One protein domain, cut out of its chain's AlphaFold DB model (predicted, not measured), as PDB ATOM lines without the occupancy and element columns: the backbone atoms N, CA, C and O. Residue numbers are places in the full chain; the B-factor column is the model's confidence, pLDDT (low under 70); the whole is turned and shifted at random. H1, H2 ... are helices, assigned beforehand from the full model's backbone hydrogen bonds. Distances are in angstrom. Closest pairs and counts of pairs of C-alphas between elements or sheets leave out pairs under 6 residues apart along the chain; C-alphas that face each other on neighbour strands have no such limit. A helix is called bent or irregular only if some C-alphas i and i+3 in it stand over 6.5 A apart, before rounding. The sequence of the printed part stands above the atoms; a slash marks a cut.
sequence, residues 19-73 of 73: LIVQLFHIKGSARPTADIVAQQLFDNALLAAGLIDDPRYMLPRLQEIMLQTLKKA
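Overview. This is residues 19 to 73 of the 73 residues of an uncharacterized protein of archaeon (UniProt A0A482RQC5). A long helical hairpin, H2 and H3, has the short helix H1 folded back along the first part of H2. H2 is the middle piece, and H1 and H3 pack on different sides of it, so that the chain doubles back twice. The printed part has 55 residues with three named helices, H1, H2 and H3 in that order, no named strand, and the class all helix. It is only just compact, close to loose, with a radius of gyration of the C-alphas of 12.0 A, and its elongated outline spans 33 by 21 by 14 A.

Arrangement. H1, residues 19 to 26, touches H2, residues 31 to 48, which meets it with residues 33 to 38 alone. Their closest C-alphas, those of Leu 23 and Ala 34, are 5.9 A apart. This helical hairpin has a shallow tilt of 18 degrees, opposite ways. H2 also touches H3, residues 55 to 71, and the closest C-alphas, those of Ile 36 and Arg 61, are 6.9 A apart. These two form a second helical hairpin, at a steep tilt of 38 degrees, opposite ways. H1 and H3 are apart. In H1 and H2 every O i to N i+4 pair is within hydrogen-bond range; in H3, 10 of 13 are.

Along the chain. H1 begins at C-alpha 19, (41.681, 3.911, -50.785), and is 10.4 A long. H2 runs 25.5 A from C-alpha 31, (29.191, 10.789, -54.643). H3 is also 25.5 A long and ends at C-alpha 71, (27.341, -4.896, -59.783). H3 is irregular, but only just: C-alphas 57 and 60 are 6.9 A apart.

Size, cuts and confidence. The two C-alphas farthest apart, those of Asp 53 and Ala 73, are 34.8 A apart. The printed part has no cut. The link from H1 to H2 is tight, with 4 residues, and that from H2 to H3 is short, with 6. The mean pLDDT of the printed part is 92.9, and residues 72 to 73 are under 70.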
ATOM      1  N   LEU A  19      43.102   3.610 -51.031       95.62
ATOM      2  CA  LEU A  19      41.681   3.911 -50.785       95.62
ATOM      3  C   LEU A  19      41.396   5.409 -50.624       95.62
ATOM      4  O   LEU A  19      40.378   5.873 -51.120       95.62
ATOM      5  N   ILE A  20      42.277   6.166 -49.963       97.81
ATOM      6  CA  ILE A  20      42.094   7.610 -49.757       97.81
ATOM      7  C   ILE A  20      42.287   8.360 -51.076       97.81
ATOM      8  O   ILE A  20      41.486   9.233 -51.409       97.81
ATOM      9  N   VAL A  21      43.287   7.965 -51.869       97.69
ATOM     10  CA  VAL A  21      43.511   8.503 -53.220       97.69
ATOM     11  C   VAL A  21      42.296   8.244 -54.114       97.69
ATOM     12  O   VAL A  21      41.773   9.166 -54.738       97.69
ATOM     13  N   GLN A  22      41.787   7.009 -54.138       96.25
ATOM     14  CA  GLN A  22      40.607   6.684 -54.941       96.25
ATOM     15  C   GLN A  22      39.366   7.431 -54.459       96.25
ATOM     16  O   GLN A  22      38.636   7.987 -55.279       96.25
ATOM     17  N   LEU A  23      39.162   7.523 -53.143       96.00
ATOM     18  CA  LEU A  23      38.074   8.296 -52.554       96.00
ATOM     19  C   LEU A  23      38.131   9.769 -52.989       96.00
ATOM     20  O   LEU A  23      37.105  10.341 -53.364       96.00
ATOM     21  N   PHE A  24      39.326  10.365 -53.023       96.12
ATOM     22  CA  PHE A  24      39.532  11.725 -53.517       96.12
ATOM     23  C   PHE A  24      39.122  11.890 -54.988       96.12
ATOM     24  O   PHE A  24      38.498  12.895 -55.330       96.12
ATOM     25  N   HIS A  25      39.418  10.911 -55.846       95.38
ATOM     26  CA  HIS A  25      39.031  10.950 -57.258       95.38
ATOM     27  C   HIS A  25      37.521  10.788 -57.473       95.38
ATOM     28  O   HIS A  25      36.949  11.460 -58.331       95.38
ATOM     29  N   ILE A  26      36.857   9.928 -56.691       94.06
ATOM     30  CA  ILE A  26      35.435   9.613 -56.895       94.06
ATOM     31  C   ILE A  26      34.470  10.545 -56.154       94.06
ATOM     32  O   ILE A  26      33.278  10.541 -56.466       94.06
ATOM     33  N   LYS A  27      34.949  11.376 -55.212       92.00
ATOM     34  CA  LYS A  27      34.095  12.250 -54.378       92.00
ATOM     35  C   LYS A  27      33.164  13.175 -55.173       92.00
ATOM     36  O   LYS A  27      32.108  13.549 -54.672       92.00
ATOM     37  N   GLY A  28      33.555  13.558 -56.393       89.00
ATOM     38  CA  GLY A  28      32.760  14.420 -57.276       89.00
ATOM     39  C   GLY A  28      31.924  13.675 -58.322       89.00
ATOM     40  O   GLY A  28      30.870  14.163 -58.711       89.00
ATOM     41  N   SER A  29      32.373  12.502 -58.775       89.44
ATOM     42  CA  SER A  29      31.775  11.772 -59.906       89.44
ATOM     43  C   SER A  29      30.875  10.608 -59.486       89.44
ATOM     44  O   SER A  29      29.933  10.274 -60.199       89.44
ATOM     45  N   ALA A  30      31.121  10.004 -58.322       88.50
ATOM     46  CA  ALA A  30      30.345   8.893 -57.773       88.50
ATOM     47  C   ALA A  30      30.035   9.133 -56.291       88.50
ATOM     48  O   ALA A  30      30.328   8.302 -55.428       88.50
ATOM     49  N   ARG A  31      29.437  10.297 -56.005       86.88
ATOM     50  CA  ARG A  31      29.191  10.789 -54.643       86.88
ATOM     51  C   ARG A  31      28.515   9.774 -53.703       86.88
ATOM     52  O   ARG A  31      29.038   9.604 -52.610       86.88
ATOM     53  N   PRO A  32      27.468   9.020 -54.105       91.06
ATOM     54  CA  PRO A  32      26.856   8.029 -53.214       91.06
ATOM     55  C   PRO A  32      27.832   6.936 -52.752       91.06
ATOM     56  O   PRO A  32      27.878   6.600 -51.573       91.06
ATOM     57  N   THR A  33      28.655   6.407 -53.662       91.81
ATOM     58  CA  THR A  33      29.676   5.408 -53.314       91.81
ATOM     59  C   THR A  33      30.779   6.027 -52.457       91.81
ATOM     60  O   THR A  33      31.229   5.403 -51.501       91.81
ATOM     61  N   ALA A  34      31.204   7.254 -52.772       94.50
ATOM     62  CA  ALA A  34      32.219   7.963 -52.000       94.50
ATOM     63  C   ALA A  34      31.779   8.181 -50.544       94.50
ATOM     64  O   ALA A  34      32.538   7.878 -49.628       94.50
ATOM     65  N   ASP A  35      30.544   8.637 -50.328       95.25
ATOM     66  CA  ASP A  35      30.005   8.913 -48.994       95.25
ATOM     67  C   ASP A  35      29.943   7.633 -48.140       95.25
ATOM     68  O   ASP A  35      30.410   7.621 -46.999       95.25
ATOM     69  N   ILE A  36      29.454   6.523 -48.708       96.00
ATOM     70  CA  ILE A  36      29.358   5.238 -47.993       96.00
ATOM     71  C   ILE A  36      30.752   4.683 -47.663       96.00
ATOM     72  O   ILE A  36      30.979   4.207 -46.549       96.00
ATOM     73  N   VAL A  37      31.707   4.766 -48.596       96.00
ATOM     74  CA  VAL A  37      33.091   4.318 -48.360       96.00
ATOM     75  C   VAL A  37      33.785   5.191 -47.313       96.00
ATOM     76  O   VAL A  37      34.471   4.659 -46.444       96.00
ATOM     77  N   ALA A  38      33.593   6.512 -47.351       96.56
ATOM     78  CA  ALA A  38      34.136   7.427 -46.350       96.56
ATOM     79  C   ALA A  38      33.596   7.108 -44.949       96.56
ATOM     80  O   ALA A  38      34.371   7.014 -43.997       96.56
ATOM     81  N   GLN A  39      32.285   6.874 -44.834       96.19
ATOM     82  CA  GLN A  39      31.663   6.480 -43.573       96.19
ATOM     83  C   GLN A  39      32.205   5.138 -43.069       96.19
ATOM     84  O   GLN A  39      32.527   5.011 -41.892       96.19
ATOM     85  N   GLN A  40      32.376   4.158 -43.957       97.12
ATOM     86  CA  GLN A  40      32.954   2.866 -43.595       97.12
ATOM     87  C   GLN A  40      34.412   2.987 -43.127       97.12
ATOM     88  O   GLN A  40      34.802   2.316 -42.176       97.12
ATOM     89  N   LEU A  41      35.224   3.841 -43.759       96.75
ATOM     90  CA  LEU A  41      36.603   4.106 -43.327       96.75
ATOM     91  C   LEU A  41      36.653   4.774 -41.949       96.75
ATOM     92  O   LEU A  41      37.512   4.432 -41.140       96.75
ATOM     93  N   PHE A  42      35.724   5.689 -41.673       95.75
ATOM     94  CA  PHE A  42      35.584   6.301 -40.357       95.75
ATOM     95  C   PHE A  42      35.193   5.271 -39.288       95.75
ATOM     96  O   PHE A  42      35.856   5.186 -38.257       95.75
ATOM     97  N   ASP A  43      34.191   4.428 -39.561       95.62
ATOM     98  CA  ASP A  43      33.797   3.340 -38.658       95.62
ATOM     99  C   ASP A  43      34.957   2.357 -38.425       95.62
ATOM    100  O   ASP A  43      35.184   1.918 -37.302       95.62
ATOM    101  N   ASN A  44      35.752   2.047 -39.454       96.00
ATOM    102  CA  ASN A  44      36.942   1.208 -39.301       96.00
ATOM    103  C   ASN A  44      37.984   1.852 -38.368       96.00
ATOM    104  O   ASN A  44      38.622   1.140 -37.591       96.00
ATOM    105  N   ALA A  45      38.159   3.177 -38.423       96.19
ATOM    106  CA  ALA A  45      39.060   3.898 -37.525       96.19
ATOM    107  C   ALA A  45      38.548   3.883 -36.074       96.19
ATOM    108  O   ALA A  45      39.319   3.602 -35.159       96.19
ATOM    109  N   LEU A  46      37.246   4.105 -35.865       93.94
ATOM    110  CA  LEU A  46      36.621   4.003 -34.542       93.94
ATOM    111  C   LEU A  46      36.704   2.580 -33.976       93.94
ATOM    112  O   LEU A  46      37.019   2.406 -32.800       93.94
ATOM    113  N   LEU A  47      36.474   1.563 -34.815       94.75
ATOM    114  CA  LEU A  47      36.612   0.157 -34.440       94.75
ATOM    115  C   LEU A  47      38.043  -0.149 -33.990       94.75
ATOM    116  O   LEU A  47      38.243  -0.747 -32.936       94.75
ATOM    117  N   ALA A  48      39.036   0.288 -34.769       95.00
ATOM    118  CA  ALA A  48      40.448   0.102 -34.446       95.00
ATOM    119  C   ALA A  48      40.855   0.825 -33.151       95.00
ATOM    120  O   ALA A  48      41.702   0.327 -32.414       95.00
ATOM    121  N   ALA A  49      40.232   1.970 -32.856       94.19
ATOM    122  CA  ALA A  49      40.430   2.720 -31.620       94.19
ATOM    123  C   ALA A  49      39.666   2.140 -30.409       94.19
ATOM    124  O   ALA A  49      39.830   2.640 -29.298       94.19
ATOM    125  N   GLY A  50      38.831   1.110 -30.597       93.31
ATOM    126  CA  GLY A  50      37.999   0.540 -29.532       93.31
ATOM    127  C   GLY A  50      36.859   1.460 -29.079       93.31
ATOM    128  O   GLY A  50      36.387   1.335 -27.955       93.31
ATOM    129  N   LEU A  51      36.428   2.389 -29.939       92.44
ATOM    130  CA  LEU A  51      35.410   3.407 -29.649       92.44
ATOM    131  C   LEU A  51      33.999   3.015 -30.125       92.44
ATOM    132  O   LEU A  51      33.105   3.857 -30.157       92.44
ATOM    133  N   ILE A  52      33.803   1.760 -30.537       90.00
ATOM    134  CA  ILE A  52      32.510   1.234 -30.988       90.00
ATOM    135  C   ILE A  52      31.970   0.230 -29.970       90.00
ATOM    136  O   ILE A  52      32.590  -0.807 -29.743       90.00
ATOM    137  N   ASP A  53      30.775   0.505 -29.441       88.06
ATOM    138  CA  ASP A  53      30.078  -0.390 -28.508       88.06
ATOM    139  C   ASP A  53      29.529  -1.650 -29.200       88.06
ATOM    140  O   ASP A  53      29.738  -2.771 -28.738       88.06
ATOM    141  N   ASP A  54      28.826  -1.482 -30.326       93.12
ATOM    142  CA  ASP A  54      28.272  -2.588 -31.115       93.12
ATOM    143  C   ASP A  54      28.603  -2.425 -32.604       93.12
ATOM    144  O   ASP A  54      27.884  -1.729 -33.322       93.12
ATOM    145  N   PRO A  55      29.640  -3.097 -33.133       93.00
ATOM    146  CA  PRO A  55      30.052  -2.926 -34.525       93.00
ATOM    147  C   PRO A  55      29.056  -3.501 -35.534       93.00
ATOM    148  O   PRO A  55      29.195  -3.273 -36.734       93.00
ATOM    149  N   ARG A  56      28.015  -4.222 -35.103       95.94
ATOM    150  CA  ARG A  56      27.047  -4.824 -36.030       95.94
ATOM    151  C   ARG A  56      26.277  -3.781 -36.841       95.94
ATOM    152  O   ARG A  56      25.811  -4.111 -37.933       95.94
ATOM    153  N   TYR A  57      26.200  -2.526 -36.383       94.12
ATOM    154  CA  TYR A  57      25.542  -1.449 -37.133       94.12
ATOM    155  C   TYR A  57      26.213  -1.154 -38.484       94.12
ATOM    156  O   TYR A  57      25.552  -0.641 -39.388       94.12
ATOM    157  N   MET A  58      27.507  -1.459 -38.649       95.94
ATOM    158  CA  MET A  58      28.242  -1.182 -39.891       95.94
ATOM    159  C   MET A  58      28.050  -2.285 -40.946       95.94
ATOM    160  O   MET A  58      28.326  -2.069 -42.126       95.94
ATOM    161  N   LEU A  59      27.543  -3.464 -40.555       96.50
ATOM    162  CA  LEU A  59      27.406  -4.620 -41.450       96.50
ATOM    163  C   LEU A  59      26.508  -4.354 -42.669       96.50
ATOM    164  O   LEU A  59      26.870  -4.808 -43.756       96.50
ATOM    165  N   PRO A  60      25.363  -3.649 -42.569       96.69
ATOM    166  CA  PRO A  60      24.565  -3.308 -43.747       96.69
ATOM    167  C   PRO A  60      25.327  -2.431 -44.750       96.69
ATOM    168  O   PRO A  60      25.270  -2.704 -45.946       96.69
ATOM    169  N   ARG A  61      26.106  -1.442 -44.279       96.44
ATOM    170  CA  ARG A  61      26.953  -0.600 -45.147       96.44
ATOM    171  C   ARG A  61      28.039  -1.410 -45.834       96.44
ATOM    172  O   ARG A  61      28.230  -1.281 -47.039       96.44
ATOM    173  N   LEU A  62      28.718  -2.282 -45.091       96.62
ATOM    174  CA  LEU A  62      29.732  -3.159 -45.667       96.62
ATOM    175  C   LEU A  62      29.130  -4.054 -46.764       96.62
ATOM    176  O   LEU A  62      29.707  -4.179 -47.843       96.62
ATOM    177  N   GLN A  63      27.947  -4.631 -46.525       96.81
ATOM    178  CA  GLN A  63      27.215  -5.422 -47.523       96.81
ATOM    179  C   GLN A  63      26.818  -4.598 -48.748       96.81
ATOM    180  O   GLN A  63      26.945  -5.077 -49.874       96.81
ATOM    181  N   GLU A  64      26.394  -3.350 -48.558       95.62
ATOM    182  CA  GLU A  64      26.101  -2.439 -49.659       95.62
ATOM    183  C   GLU A  64      27.345  -2.146 -50.511       95.62
ATOM    184  O   GLU A  64      27.276  -2.245 -51.737       95.62
ATOM    185  N   ILE A  65      28.499  -1.871 -49.890       95.00
ATOM    186  CA  ILE A  65      29.777  -1.674 -50.598       95.00
ATOM    187  C   ILE A  65      30.144  -2.923 -51.410       95.00
ATOM    188  O   ILE A  65      30.518  -2.817 -52.584       95.00
ATOM    189  N   MET A  66      30.002  -4.113 -50.815       96.50
ATOM    190  CA  MET A  66      30.257  -5.382 -51.503       96.50
ATOM    191  C   MET A  66      29.336  -5.546 -52.720       96.50
ATOM    192  O   MET A  66      29.811  -5.816 -53.823       96.50
ATOM    193  N   LEU A  67      28.033  -5.297 -52.562       95.88
ATOM    194  CA  LEU A  67      27.063  -5.376 -53.656       95.88
ATOM    195  C   LEU A  67      27.336  -4.357 -54.768       95.88
ATOM    196  O   LEU A  67      27.227  -4.702 -55.943       95.88
ATOM    197  N   GLN A  68      27.689  -3.113 -54.434       91.56
ATOM    198  CA  GLN A  68      28.032  -2.093 -55.432       91.56
ATOM    199  C   GLN A  68      29.279  -2.481 -56.236       91.56
ATOM    200  O   GLN A  68      29.339  -2.213 -57.437       91.56
ATOM    201  N   THR A  69      30.245  -3.134 -55.590       89.50
ATOM    202  CA  THR A  69      31.463  -3.629 -56.244       89.50
ATOM    203  C   THR A  69      31.137  -4.757 -57.223       89.50
ATOM    204  O   THR A  69      31.554  -4.699 -58.375       89.50
ATOM    205  N   LEU A  70      30.321  -5.732 -56.807       93.25
ATOM    206  CA  LEU A  70      29.924  -6.861 -57.658       93.25
ATOM    207  C   LEU A  70      29.033  -6.453 -58.841       93.25
ATOM    208  O   LEU A  70      29.096  -7.080 -59.888       93.25
ATOM    209  N   LYS A  71      28.212  -5.403 -58.702       86.75
ATOM    210  CA  LYS A  71      27.341  -4.896 -59.783       86.75
ATOM    211  C   LYS A  71      28.078  -4.105 -60.868       86.75
ATOM    212  O   LYS A  71      27.493  -3.847 -61.914       86.75
ATOM    213  N   LYS A  72      29.305  -3.649 -60.597       67.75
ATOM    214  CA  LYS A  72      30.149  -2.926 -61.562       67.75
ATOM    215  C   LYS A  72      31.083  -3.853 -62.357       67.75
ATOM    216  O   LYS A  72      31.822  -3.340 -63.194       67.75
ATOM    217  N   ALA A  73      31.068  -5.158 -62.066       53.25
ATOM    218  CA  ALA A  73      31.835  -6.191 -62.762       53.25
ATOM    219  C   ALA A  73      31.096  -6.730 -63.994       53.25
ATOM    220  O   ALA A  73      29.843  -6.737 -63.977       53.25
TER     221      ALA A  73